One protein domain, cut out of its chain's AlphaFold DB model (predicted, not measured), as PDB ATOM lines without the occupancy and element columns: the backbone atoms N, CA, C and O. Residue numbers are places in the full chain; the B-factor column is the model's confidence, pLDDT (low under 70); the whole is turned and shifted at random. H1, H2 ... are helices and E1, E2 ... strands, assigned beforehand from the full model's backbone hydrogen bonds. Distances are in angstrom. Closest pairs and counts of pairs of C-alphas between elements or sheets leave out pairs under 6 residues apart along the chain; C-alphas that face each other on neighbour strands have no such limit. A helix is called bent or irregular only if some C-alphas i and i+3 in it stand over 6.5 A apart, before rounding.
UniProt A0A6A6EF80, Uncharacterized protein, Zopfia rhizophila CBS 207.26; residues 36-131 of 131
ATOM      1  N   ARG A  36      31.119 -15.129  31.018       95.69
ATOM      2  CA  ARG A  36      31.682 -14.049  30.211       95.69
ATOM      3  C   ARG A  36      32.393 -13.052  31.104       95.69
ATOM      4  O   ARG A  36      31.876 -12.674  32.149       95.69
ATOM      5  N   VAL A  37      33.553 -12.578  30.680       96.81
ATOM      6  CA  VAL A  37      34.336 -11.579  31.401       96.81
ATOM      7  C   VAL A  37      34.489 -10.337  30.542       96.81
ATOM      8  O   VAL A  37      34.984 -10.410  29.420       96.81
ATOM      9  N   LEU A  38      34.103  -9.188  31.091       97.69
ATOM     10  CA  LEU A  38      34.495  -7.872  30.609       97.69
ATOM     11  C   LEU A  38      35.677  -7.380  31.449       97.69
ATOM     12  O   LEU A  38      35.523  -6.997  32.607       97.69
ATOM     13  N   LEU A  39      36.861  -7.364  30.850       97.56
ATOM     14  CA  LEU A  39      38.068  -6.809  31.440       97.56
ATOM     15  C   LEU A  39      38.290  -5.379  30.938       97.56
ATOM     16  O   LEU A  39      38.419  -5.126  29.740       97.56
ATOM     17  N   ILE A  40      38.368  -4.445  31.880       97.62
ATOM     18  CA  ILE A  40      38.569  -3.018  31.642       97.62
ATOM     19  C   ILE A  40      39.953  -2.638  32.157       97.62
ATOM     20  O   ILE A  40      40.188  -2.542  33.362       97.62
ATOM     21  N   VAL A  41      40.882  -2.381  31.241       97.38
ATOM     22  CA  VAL A  41      42.260  -2.006  31.572       97.38
ATOM     23  C   VAL A  41      42.426  -0.500  31.431       97.38
ATOM     24  O   VAL A  41      42.241   0.062  30.354       97.38
ATOM     25  N   SER A  42      42.762   0.175  32.527       96.50
ATOM     26  CA  SER A  42      43.030   1.615  32.537       96.50
ATOM     27  C   SER A  42      44.424   1.937  32.014       96.50
ATOM     28  O   SER A  42      45.345   1.148  32.198       96.50
ATOM     29  N   GLN A  43      44.603   3.121  31.418       95.38
ATOM     30  CA  GLN A  43      45.903   3.577  30.898       95.38
ATOM     31  C   GLN A  43      47.032   3.564  31.932       95.38
ATOM     32  O   GLN A  43      48.190   3.360  31.593       95.38
ATOM     33  N   ASN A  44      46.689   3.754  33.201       93.94
ATOM     34  CA  ASN A  44      47.639   3.737  34.303       93.94
ATOM     35  C   ASN A  44      47.916   2.323  34.859       93.94
ATOM     36  O   ASN A  44      48.700   2.175  35.788       93.94
ATOM     37  N   SER A  45      47.266   1.284  34.331       94.94
ATOM     38  CA  SER A  45      47.504  -0.099  34.736       94.94
ATOM     39  C   SER A  45      48.889  -0.575  34.283       94.94
ATOM     40  O   SER A  45      49.269  -0.303  33.141       94.94
ATOM     41  N   PRO A  46      49.603  -1.385  35.088       94.38
ATOM     42  CA  PRO A  46      50.831  -2.044  34.636       94.38
ATOM     43  C   PRO A  46      50.600  -2.999  33.453       94.38
ATOM     44  O   PRO A  46      51.547  -3.347  32.759       94.38
ATOM     45  N   TYR A  47      49.347  -3.397  33.205       95.25
ATOM     46  CA  TYR A  47      48.950  -4.275  32.102       95.25
ATOM     47  C   TYR A  47      48.470  -3.517  30.857       95.25
ATOM     48  O   TYR A  47      47.954  -4.136  29.928       95.25
ATOM     49  N   TRP A  48      48.568  -2.180  30.829       95.25
ATOM     50  CA  TRP A  48      48.055  -1.363  29.723       95.25
ATOM     51  C   TRP A  48      48.625  -1.787  28.366       95.25
ATOM     52  O   TRP A  48      47.866  -2.061  27.436       95.25
ATOM     53  N   SER A  49      49.950  -1.884  28.254       94.88
ATOM     54  CA  SER A  49      50.610  -2.233  26.994       94.88
ATOM     55  C   SER A  49      50.241  -3.646  26.534       94.88
ATOM     56  O   SER A  49      49.824  -3.821  25.388       94.88
ATOM     57  N   GLN A  50      50.308  -4.628  27.440       96.00
ATOM     58  CA  GLN A  50      49.987  -6.032  27.164       96.00
ATOM     59  C   GLN A  50      48.521  -6.194  26.767       96.00
ATOM     60  O   GLN A  50      48.217  -6.893  25.810       96.00
ATOM     61  N   SER A  51      47.601  -5.463  27.406       95.31
ATOM     62  CA  SER A  51      46.169  -5.559  27.088       95.31
ATOM     63  C   SER A  51      45.856  -5.308  25.613       95.31
ATOM     64  O   SER A  51      44.925  -5.908  25.076       95.31
ATOM     65  N   TRP A  52      46.656  -4.478  24.934       96.25
ATOM     66  CA  TRP A  52      46.508  -4.216  23.506       96.25
ATOM     67  C   TRP A  52      47.431  -5.062  22.626       96.25
ATOM     68  O   TRP A  52      46.965  -5.603  21.622       96.25
ATOM     69  N   LEU A  53      48.717  -5.146  22.973       96.19
ATOM     70  CA  LEU A  53      49.751  -5.739  22.120       96.19
ATOM     71  C   LEU A  53      49.833  -7.266  22.238       96.19
ATOM     72  O   LEU A  53      50.152  -7.917  21.251       96.19
ATOM     73  N   SER A  54      49.527  -7.820  23.411       95.19
ATOM     74  CA  SER A  54      49.627  -9.250  23.724       95.19
ATOM     75  C   SER A  54      48.558  -9.645  24.749       95.19
ATOM     76  O   SER A  54      48.807  -9.886  25.929       95.19
ATOM     77  N   THR A  55      47.303  -9.615  24.308       94.62
ATOM     78  CA  THR A  55      46.127  -9.724  25.185       94.62
ATOM     79  C   THR A  55      46.085 -11.040  25.955       94.62
ATOM     80  O   THR A  55      45.647 -11.073  27.104       94.62
ATOM     81  N   GLU A  56      46.585 -12.100  25.338       93.00
ATOM     82  CA  GLU A  56      46.700 -13.442  25.887       93.00
ATOM     83  C   GLU A  56      47.545 -13.460  27.173       93.00
ATOM     84  O   GLU A  56      47.196 -14.165  28.119       93.00
ATOM     85  N   ASP A  57      48.568 -12.602  27.278       93.31
ATOM     86  CA  ASP A  57      49.425 -12.484  28.469       93.31
ATOM     87  C   ASP A  57      48.680 -11.902  29.682       93.31
ATOM     88  O   ASP A  57      49.114 -12.034  30.829       93.31
ATOM     89  N   VAL A  58      47.546 -11.235  29.448       94.88
ATOM     90  CA  VAL A  58      46.729 -10.617  30.501       94.88
ATOM     91  C   VAL A  58      45.738 -11.621  31.098       94.88
ATOM     92  O   VAL A  58      45.314 -11.469  32.249       94.88
ATOM     93  N   PHE A  59      45.397 -12.687  30.369       94.12
ATOM     94  CA  PHE A  59      44.425 -13.679  30.825       94.12
ATOM     95  C   PHE A  59      44.826 -14.422  32.106       94.12
ATOM     96  O   PHE A  59      43.971 -14.528  32.989       94.12
ATOM     97  N   PRO A  60      46.081 -14.876  32.301       93.00
ATOM     98  CA  PRO A  60      46.482 -15.517  33.553       93.00
ATOM     99  C   PRO A  60      46.277 -14.617  34.776       93.00
ATOM    100  O   PRO A  60      45.877 -15.087  35.842       93.00
ATOM    101  N   VAL A  61      46.503 -13.308  34.622       93.50
ATOM    102  CA  VAL A  61      46.305 -12.319  35.691       93.50
ATOM    103  C   VAL A  61      44.820 -12.167  36.012       93.50
ATOM    104  O   VAL A  61      44.440 -12.193  37.184       93.50
ATOM    105  N   ALA A  62      43.976 -12.049  34.983       94.12
ATOM    106  CA  ALA A  62      42.530 -11.960  35.157       94.12
ATOM    107  C   ALA A  62      41.982 -13.229  35.825       94.12
ATOM    108  O   ALA A  62      41.324 -13.139  36.856       94.12
ATOM    109  N   LEU A  63      42.341 -14.413  35.320       93.12
ATOM    110  CA  LEU A  63      41.944 -15.696  35.901       93.12
ATOM    111  C   LEU A  63      42.365 -15.835  37.362       93.12
ATOM    112  O   LEU A  63      41.573 -16.288  38.189       93.12
ATOM    113  N   LYS A  64      43.593 -15.428  37.702       91.56
ATOM    114  CA  LYS A  64      44.066 -15.437  39.089       91.56
ATOM    115  C   LYS A  64      43.167 -14.585  39.984       91.56
ATOM    116  O   LYS A  64      42.764 -15.064  41.041       91.56
ATOM    117  N   ALA A  65      42.821 -13.371  39.559       91.56
ATOM    118  CA  ALA A  65      41.953 -12.491  40.335       91.56
ATOM    119  C   ALA A  65      40.534 -13.062  40.502       91.56
ATOM    120  O   ALA A  65      40.008 -13.082  41.613       91.56
ATOM    121  N   ILE A  66      39.946 -13.611  39.435       92.44
ATOM    122  CA  ILE A  66      38.612 -14.236  39.472       92.44
ATOM    123  C   ILE A  66      38.598 -15.444  40.423       92.44
ATOM    124  O   ILE A  66      37.677 -15.591  41.230       92.44
ATOM    125  N   ARG A  67      39.638 -16.293  40.378       91.31
ATOM    126  CA  ARG A  67      39.802 -17.434  41.301       91.31
ATOM    127  C   ARG A  67      39.956 -16.974  42.749       91.31
ATOM    128  O   ARG A  67      39.356 -17.571  43.640       91.31
ATOM    129  N   GLN A  68      40.746 -15.927  42.994       90.19
ATOM    130  CA  GLN A  68      40.940 -15.361  44.333       90.19
ATOM    131  C   GLN A  68      39.641 -14.783  44.909       90.19
ATOM    132  O   GLN A  68      39.385 -14.957  46.097       90.19
ATOM    133  N   ALA A  69      38.801 -14.184  44.065       88.75
ATOM    134  CA  ALA A  69      37.466 -13.719  44.433       88.75
ATOM    135  C   ALA A  69      36.438 -14.861  44.603       88.75
ATOM    136  O   ALA A  69      35.326 -14.624  45.064       88.75
ATOM    137  N   GLY A  70      36.782 -16.104  44.241       88.50
ATOM    138  CA  GLY A  70      35.883 -17.258  44.338       88.50
ATOM    139  C   GLY A  70      34.747 -17.263  43.309       88.50
ATOM    140  O   GLY A  70      33.758 -17.965  43.504       88.50
ATOM    141  N   LEU A  71      34.882 -16.495  42.223       89.06
ATOM    142  CA  LEU A  71      33.854 -16.343  41.183       89.06
ATOM    143  C   LEU A  71      33.858 -17.492  40.158       89.06
ATOM    144  O   LEU A  71      32.901 -17.654  39.403       89.06
ATOM    145  N   ILE A  72      34.921 -18.297  40.146       88.44
ATOM    146  CA  ILE A  72      35.063 -19.521  39.347       88.44
ATOM    147  C   ILE A  72      35.618 -20.658  40.215       88.44
ATOM    148  O   ILE A  72      36.216 -20.429  41.270       88.44
ATOM    149  N   GLY A  73      35.379 -21.894  39.786       80.38
ATOM    150  CA  GLY A  73      35.824 -23.123  40.422       80.38
ATOM    151  C   GLY A  73      37.343 -23.200  40.571       80.38
ATOM    152  O   GLY A  73      38.115 -22.654  39.784       80.38
ATOM    153  N   LYS A  74      37.775 -23.895  41.626       70.62
ATOM    154  CA  LYS A  74      39.194 -24.077  41.976       70.62
ATOM    155  C   LYS A  74      39.818 -25.342  41.368       70.62
ATOM    156  O   LYS A  74      41.004 -25.557  41.577       70.62
ATOM    157  N   GLY A  75      39.018 -26.178  40.696       67.56
ATOM    158  CA  GLY A  75      39.394 -27.543  40.308       67.56
ATOM    159  C   GLY A  75      40.213 -27.643  39.021       67.56
ATOM    160  O   GLY A  75      41.147 -28.430  38.964       67.56
ATOM    161  N   GLU A  76      39.924 -26.818  38.016       65.94
ATOM    162  CA  GLU A  76      40.608 -26.907  36.723       65.94
ATOM    163  C   GLU A  76      41.832 -25.987  36.676       65.94
ATOM    164  O   GLU A  76      41.726 -24.762  36.831       65.94
ATOM    165  N   THR A  77      43.008 -26.583  36.455       68.44
ATOM    166  CA  THR A  77      44.284 -25.872  36.274       68.44
ATOM    167  C   THR A  77      44.238 -24.991  35.024       68.44
ATOM    168  O   THR A  77      44.619 -23.817  35.079       68.44
ATOM    169  N   GLU A  78      43.658 -25.512  33.942       82.19
ATOM    170  CA  GLU A  78      43.475 -24.824  32.666       82.19
ATOM    171  C   GLU A  78      41.989 -24.706  32.344       82.19
ATOM    172  O   GLU A  78      41.277 -25.701  32.308       82.19
ATOM    173  N   LEU A  79      41.529 -23.474  32.122       88.81
ATOM    174  CA  LEU A  79      40.169 -23.195  31.677       88.81
ATOM    175  C   LEU A  79      40.233 -22.757  30.217       88.81
ATOM    176  O   LEU A  79      41.043 -21.875  29.910       88.81
ATOM    177  N   PRO A  80      39.403 -23.308  29.315       91.44
ATOM    178  CA  PRO A  80      39.411 -22.866  27.935       91.44
ATOM    179  C   PRO A  80      38.901 -21.427  27.871       91.44
ATOM    180  O   PRO A  80      37.831 -21.096  28.388       91.44
ATOM    181  N   LEU A  81      39.706 -20.565  27.254       93.75
ATOM    182  CA  LEU A  81      39.410 -19.152  27.078       93.75
ATOM    183  C   LEU A  81      39.112 -18.860  25.618       93.75
ATOM    184  O   LEU A  81      39.817 -19.327  24.723       93.75
ATOM    185  N   ARG A  82      38.108 -18.024  25.378       93.62
ATOM    186  CA  ARG A  82      37.785 -17.537  24.040       93.62
ATOM    187  C   ARG A  82      37.688 -16.023  24.052       93.62
ATOM    188  O   ARG A  82      36.726 -15.469  24.574       93.62
ATOM    189  N   LEU A  83      38.668 -15.355  23.448       95.12
ATOM    190  CA  LEU A  83      38.585 -13.922  23.176       95.12
ATOM    191  C   LEU A  83      37.453 -13.661  22.175       95.12
ATOM    192  O   LEU A  83      37.427 -14.256  21.101       95.12
ATOM    193  N   LEU A  84      36.534 -12.765  22.526       93.56
ATOM    194  CA  LEU A  84      35.420 -12.366  21.665       93.56
ATOM    195  C   LEU A  84      35.655 -10.995  21.051       93.56
ATOM    196  O   LEU A  84      35.442 -10.794  19.859       93.56
ATOM    197  N   VAL A  85      36.073 -10.039  21.881       94.25
ATOM    198  CA  VAL A  85      36.224  -8.641  21.480       94.25
ATOM    199  C   VAL A  85      37.421  -8.028  22.184       94.25
ATOM    200  O   VAL A  85      37.655  -8.257  23.369       94.25
ATOM    201  N   LYS A  86      38.139  -7.178  21.454       97.12
ATOM    202  CA  LYS A  86      39.140  -6.270  22.001       97.12
ATOM    203  C   LYS A  86      38.968  -4.893  21.375       97.12
ATOM    204  O   LYS A  86      39.029  -4.759  20.157       97.12
ATOM    205  N   GLN A  87      38.798  -3.869  22.203       97.56
ATOM    206  CA  GLN A  87      38.618  -2.493  21.750       97.56
ATOM    207  C   GLN A  87      39.486  -1.534  22.558       97.56
ATOM    208  O   GLN A  87      39.474  -1.546  23.788       97.56
ATOM    209  N   LYS A  88      40.215  -0.659  21.864       96.44
ATOM    210  CA  LYS A  88      41.033   0.384  22.485       96.44
ATOM    211  C   LYS A  88      40.350   1.737  22.394       96.44
ATOM    212  O   LYS A  88      39.956   2.177  21.321       96.44
ATOM    213  N   TRP A  89      40.257   2.386  23.540       95.31
ATOM    214  CA  TRP A  89      39.801   3.753  23.738       95.31
ATOM    215  C   TRP A  89      40.987   4.592  24.243       95.31
ATOM    216  O   TRP A  89      41.970   4.018  24.722       95.31
ATOM    217  N   PRO A  90      40.918   5.936  24.203       95.31
ATOM    218  CA  PRO A  90      42.037   6.786  24.622       95.31
ATOM    219  C   PRO A  90      42.576   6.470  26.024       95.31
ATOM    220  O   PRO A  90      43.784   6.483  26.234       95.31
ATOM    221  N   LEU A  91      41.690   6.134  26.971       95.62
ATOM    222  CA  LEU A  91      42.053   5.904  28.374       95.62
ATOM    223  C   LEU A  91      41.804   4.471  28.862       95.62
ATOM    224  O   LEU A  91      42.099   4.170  30.025       95.62
ATOM    225  N   ARG A  92      41.207   3.604  28.036       96.88
ATOM    226  CA  ARG A  92      40.758   2.258  28.424       96.88
ATOM    227  C   ARG A  92      40.987   1.255  27.297       96.88
ATOM    228  O   ARG A  92      40.779   1.581  26.136       96.88
ATOM    229  N   VAL A  93      41.347   0.026  27.637       97.69
ATOM    230  CA  VAL A  93      41.206  -1.127  26.743       97.69
ATOM    231  C   VAL A  93      40.104  -2.005  27.315       97.69
ATOM    232  O   VAL A  93      40.124  -2.333  28.500       97.69
ATOM    233  N   LEU A  94      39.123  -2.327  26.480       98.12
ATOM    234  CA  LEU A  94      38.011  -3.208  26.800       98.12
ATOM    235  C   LEU A  94      38.272  -4.551  26.130       98.12
ATOM    236  O   LEU A  94      38.491  -4.608  24.919       98.12
ATOM    237  N   ILE A  95      38.264  -5.620  26.915       98.12
ATOM    238  CA  ILE A  95      38.475  -6.983  26.438       98.12
ATOM    239  C   ILE A  95      37.292  -7.810  26.916       98.12
ATOM    240  O   ILE A  95      37.000  -7.830  28.109       98.12
ATOM    241  N   VAL A  96      36.618  -8.492  25.998       96.44
ATOM    242  CA  VAL A  96      35.556  -9.445  26.319       96.44
ATOM    243  C   VAL A  96      36.036 -10.829  25.942       96.44
ATOM    244  O   VAL A  96      36.396 -11.065  24.788       96.44
ATOM    245  N   PHE A  97      36.033 -11.742  26.902       96.12
ATOM    246  CA  PHE A  97      36.368 -13.137  26.671       96.12
ATOM    247  C   PHE A  97      35.467 -14.046  27.495       96.12
ATOM    248  O   PHE A  97      35.011 -13.668  28.573       96.12
ATOM    249  N   ASP A  98      35.231 -15.247  26.990       95.25
ATOM    250  CA  ASP A  98      34.507 -16.274  27.720       95.25
ATOM    251  C   ASP A  98      35.482 -17.263  28.359       95.25
ATOM    252  O   ASP A  98      36.546 -17.559  27.813       95.25
ATOM    253  N   ILE A  99      35.087 -17.783  29.515       94.69
ATOM    254  CA  ILE A  99      35.717 -18.893  30.223       94.69
ATOM    255  C   ILE A  99      34.773 -20.084  30.086       94.69
ATOM    256  O   ILE A  99      33.586 -19.950  30.379       94.69
ATOM    257  N   SER A 100      35.279 -21.235  29.649       92.44
ATOM    258  CA  SER A 100      34.512 -22.482  29.514       92.44
ATOM    259  C   SER A 100      33.304 -22.417  28.567       92.44
ATOM    260  O   SER A 100      32.411 -23.256  28.648       92.44
ATOM    261  N   ASN A 101      33.276 -21.461  27.626       91.50
ATOM    262  CA  ASN A 101      32.266 -21.401  26.563       91.50
ATOM    263  C   ASN A 101      32.811 -21.907  25.220       91.50
ATOM    264  O   ASN A 101      33.338 -21.143  24.404       91.50
ATOM    265  N   ASN A 102      32.622 -23.196  24.957       85.38
ATOM    266  CA  ASN A 102      33.091 -23.820  23.718       85.38
ATOM    267  C   ASN A 102      32.092 -23.677  22.553       85.38
ATOM    268  O   ASN A 102      32.466 -23.865  21.395       85.38
ATOM    269  N   SER A 103      30.843 -23.296  22.833       87.06
ATOM    270  CA  SER A 103      29.737 -23.274  21.868       87.06
ATOM    271  C   SER A 103      29.355 -21.876  21.369       87.06
ATOM    272  O   SER A 103      28.364 -21.746  20.653       87.06
ATOM    273  N   TYR A 104      30.127 -20.829  21.702       87.12
ATOM    274  CA  TYR A 104      29.851 -19.473  21.204       87.12
ATOM    275  C   TYR A 104      29.731 -19.438  19.672       87.12
ATOM    276  O   TYR A 104      30.668 -19.825  18.969       87.12
ATOM    277  N   ASN A 105      28.608 -18.907  19.183       87.81
ATOM    278  CA  ASN A 105      28.361 -18.612  17.776       87.81
ATOM    279  C   ASN A 105      28.129 -17.103  17.613       87.81
ATOM    280  O   ASN A 105      27.166 -16.556  18.152       87.81
ATOM    281  N   ALA A 106      28.999 -16.434  16.855       87.44
ATOM    282  CA  ALA A 106      28.928 -14.992  16.636       87.44
ATOM    283  C   ALA A 106      27.669 -14.556  15.869       87.44
ATOM    284  O   ALA A 106      27.149 -13.474  16.131       87.44
ATOM    285  N   GLU A 107      27.148 -15.396  14.970       91.69
ATOM    286  CA  GLU A 107      25.944 -15.096  14.185       91.69
ATOM    287  C   GLU A 107      24.698 -15.043  15.067       91.69
ATOM    288  O   GLU A 107      23.801 -14.242  14.830       91.69
ATOM    289  N   LEU A 108      24.669 -15.853  16.128       89.56
ATOM    290  CA  LEU A 108      23.547 -15.950  17.061       89.56
ATOM    291  C   LEU A 108      23.770 -15.138  18.340       89.56
ATOM    292  O   LEU A 108      22.848 -14.977  19.124       89.56
ATOM    293  N   GLY A 109      24.970 -14.596  18.567       84.56
ATOM    294  CA  GLY A 109      25.336 -13.937  19.826       84.56
ATOM    295  C   GLY A 109      24.546 -12.661  20.147       84.56
ATOM    296  O   GLY A 109      24.577 -12.190  21.280       84.56
ATOM    297  N   HIS A 110      23.830 -12.098  19.172       85.62
ATOM    298  CA  HIS A 110      22.906 -10.984  19.389       85.62
ATOM    299  C   HIS A 110      21.540 -11.437  19.935       85.62
ATOM    300  O   HIS A 110      20.784 -10.609  20.441       85.62
ATOM    301  N   LEU A 111      21.225 -12.733  19.840       89.00
ATOM    302  CA  LEU A 111      19.969 -13.315  20.293       89.00
ATOM    303  C   LEU A 111      20.033 -13.617  21.803       89.00
ATOM    304  O   LEU A 111      21.006 -14.232  22.260       89.00
ATOM    305  N   PRO A 112      19.023 -13.216  22.598       83.25
ATOM    306  CA  PRO A 112      19.022 -13.405  24.052       83.25
ATOM    307  C   PRO A 112      19.208 -14.861  24.500       83.25
ATOM    308  O   PRO A 112      19.856 -15.122  25.511       83.25
ATOM    309  N   GLU A 113      18.684 -15.818  23.737       86.75
ATOM    310  CA  GLU A 113      18.691 -17.249  24.063       86.75
ATOM    311  C   GLU A 113      20.087 -17.864  23.903       86.75
ATOM    312  O   GLU A 113      20.430 -18.838  24.572       86.75
ATOM    313  N   HIS A 114      20.911 -17.267  23.042       83.06
ATOM    314  CA  HIS A 114      22.258 -17.725  22.703       83.06
ATOM    315  C   HIS A 114      23.360 -16.918  23.403       83.06
ATOM    316  O   HIS A 114      24.545 -17.220  23.254       83.06
ATOM    317  N   ASN A 115      22.976 -15.905  24.183       82.50
ATOM    318  CA  ASN A 115      23.885 -14.978  24.846       82.50
ATOM    319  C   ASN A 115      23.613 -14.837  26.354       82.50
ATOM    320  O   ASN A 115      23.864 -13.794  26.956       82.50
ATOM    321  N   ASN A 116      23.087 -15.889  26.980       86.75
ATOM    322  CA  ASN A 116      22.659 -15.858  28.376       86.75
ATOM    323  C   ASN A 116      23.739 -16.367  29.350       86.75
ATOM    324  O   ASN A 116      23.486 -17.240  30.182       86.75
ATOM    325  N   LEU A 117      24.971 -15.865  29.215       91.69
ATOM    326  CA  LEU A 117      26.052 -16.183  30.149       91.69
ATOM    327  C   LEU A 117      26.094 -15.186  31.312       91.69
ATOM    328  O   LEU A 117      25.909 -13.987  31.088       91.69
ATOM    329  N   PRO A 118      26.415 -15.633  32.541       93.38
ATOM    330  CA  PRO A 118      26.730 -14.710  33.621       93.38
ATOM    331  C   PRO A 118      27.947 -13.862  33.232       93.38
ATOM    332  O   PRO A 118      28.941 -14.386  32.722       93.38
ATOM    333  N   VAL A 119      27.861 -12.554  33.478       94.25
ATOM    334  CA  VAL A 119      28.915 -11.593  33.140       94.25
ATOM    335  C   VAL A 119      29.653 -11.162  34.403       94.25
ATOM    336  O   VAL A 119      29.039 -10.696  35.360       94.25
ATOM    337  N   LEU A 120      30.977 -11.278  34.380       95.94
ATOM    338  CA  LEU A 120      31.889 -10.728  35.375       95.94
ATOM    339  C   LEU A 120      32.556  -9.479  34.808       95.94
ATOM    340  O   LEU A 120      32.994  -9.475  33.658       95.94
ATOM    341  N   VAL A 121      32.671  -8.427  35.614       96.12
ATOM    342  CA  VAL A 121      33.369  -7.196  35.228       96.12
ATOM    343  C   VAL A 121      34.605  -7.051  36.096       96.12
ATOM    344  O   VAL A 121      34.526  -7.170  37.312       96.12
ATOM    345  N   ILE A 122      35.756  -6.814  35.473       95.50
ATOM    346  CA  ILE A 122      37.042  -6.719  36.164       95.50
ATOM    347  C   ILE A 122      37.742  -5.449  35.731       95.50
ATOM    348  O   ILE A 122      37.868  -5.170  34.538       95.50
ATOM    349  N   HIS A 123      38.262  -4.704  36.698       95.38
ATOM    350  CA  HIS A 123      38.999  -3.476  36.441       95.38
ATOM    351  C   HIS A 123      40.470  -3.628  36.808       95.38
ATOM    352  O   HIS A 123      40.808  -3.904  37.958       95.38
ATOM    353  N   PHE A 124      41.357  -3.373  35.846       94.12
ATOM    354  CA  PHE A 124      42.791  -3.230  36.090       94.12
ATOM    355  C   PHE A 124      43.155  -1.743  36.109       94.12
ATOM    356  O   PHE A 124      42.988  -1.031  35.114       94.12
ATOM    357  N   SER A 125      43.654  -1.264  37.248       89.69
ATOM    358  CA  SER A 125      44.123   0.116  37.450       89.69
ATOM    359  C   SER A 125      45.398   0.138  38.301       89.69
ATOM    360  O   SER A 125      45.837  -0.907  38.780       89.69
ATOM    361  N   THR A 126      45.983   1.316  38.550       77.06
ATOM    362  CA  THR A 126      47.137   1.465  39.468       77.06
ATOM    363  C   THR A 126      46.915   0.858  40.853       77.06
ATOM    364  O   THR A 126      47.888   0.477  41.496       77.06
ATOM    365  N   LYS A 127      45.665   0.754  41.325       62.88
ATOM    366  CA  LYS A 127      45.336   0.175  42.639       62.88
ATOM    367  C   LYS A 127      45.233  -1.361  42.637       62.88
ATOM    368  O   LYS A 127      44.857  -1.934  43.652       62.88
ATOM    369  N   GLY A 128      45.582  -2.024  41.534       60.62
ATOM    370  CA  GLY A 128      45.467  -3.474  41.376       60.62
ATOM    371  C   GLY A 128      44.178  -3.888  40.665       60.62
ATOM    372  O   GLY A 128      43.612  -3.120  39.880       60.62
ATOM    373  N   VAL A 129      43.754  -5.130  40.916       62.69
ATOM    374  CA  VAL A 129      42.525  -5.704  40.360       62.69
ATOM    375  C   VAL A 129      41.354  -5.408  41.288       62.69
ATOM    376  O   VAL A 129      41.395  -5.783  42.457       62.69
ATOM    377  N   LEU A 130      40.318  -4.753  40.767       60.62
ATOM    378  CA  LEU A 130      39.028  -4.611  41.443       60.62
ATOM    379  C   LEU A 130      38.029  -5.548  40.756       60.62
ATOM    380  O   LEU A 130      37.842  -5.460  39.537       60.62
ATOM    381  N   SER A 131      37.469  -6.462  41.545       51.59
ATOM    382  CA  SER A 131      36.416  -7.419  41.182       51.59
ATOM    383  C   SER A 131      35.091  -7.016  41.803       51.59
ATOM    384  O   SER A 131      35.141  -6.654  43.003       51.59
TER     385      SER A 131
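AT A GLANCE: This is residues 36 to 131 of the 131 residues of an uncharacterized protein of Zopfia rhizophila CBS 207.26 (UniProt A0A6A6EF80). A twisted five-stranded sheet curls round the helix H2, the short helix H1 covers the same face, and residues 107 to 113 stick out as a free loop. The printed part has 96 residues, with two named helices and five strands in the order E1 H1 H2 E2 E3 E4 E5; the sheet is mixed, ordered E2 E3 E1 E4 E5. The class is mixed, helices and strands, in two layers, the helices on one face. The whole is compact, with a radius of gyration of the C-alphas of 13.4 A and spans of 37 by 32 by 20 A.

HOW THE PARTS SIT: Start at E1, residues 36 to 42, antiparallel to E3, residues 92 to 99 (N 39 and O 95, 2.8 A), and parallel to E4, residues 119 to 125 (N 38 and O 120, 2.8 A). Edge strand E2, residues 81 to 88, forms a hairpin with E3, N 87 and O 94 at 2.8 A; edge strand E5, residues 128 to 130, forms one with E4, N 123 and O 130 at 3.0 A. E1, two helices and E2 make a split strand-helix-strand unit, two strands that run the same way with helices between, E3 between them in the sheet, with a right-handed crossover: H1, residues 48 to 53, is over E3 at a height of 8.5 A over the sheet, the closest C-alphas of H1 and E3 being those of Ser 51 and Val 93, 6.7 A apart, and H2, residues 55 to 68, is on the same face, the closest C-alphas of H2 and E5 being those of Ala 65 and Val 129, 6.8 A apart. H1 and H2 touch only at the corner, through residues 57 to 58 of H2 alone, C-alphas 51 and 58 being closest at 6.1 A, at a steep tilt of 48 degrees, opposite ways. O i to N i+4 pairs within hydrogen-bond range are 1 of 2 in H1 and 7 of 10 in H2.

IN THESE COORDINATES: Find C-alpha 36 at (31.682, -14.049, 30.211), where E1 begins its 19.5 A. H1 spans 8.9 A; H2, 20.6 A to C-alpha 68 at (40.940, -15.361, 44.333), is only just irregular, C-alphas 57 and 60 being 6.6 A apart. E2 covers 20.1 A and bends by 58 degrees at residue 84; E3 covers 21.8 A, E4 19.7 A, and E5 6.5 A, ending at C-alpha 130, (39.028, -4.611, 41.443).

THE WHOLE: Look to Gly 75 and Pro 90 for the two C-alphas farthest apart, 37.8 A. The printed part has no cut; the links H2 to E2 and E3 to E4 are long. Confidence is under 70 at residues 75 to 77 and 127 to 131.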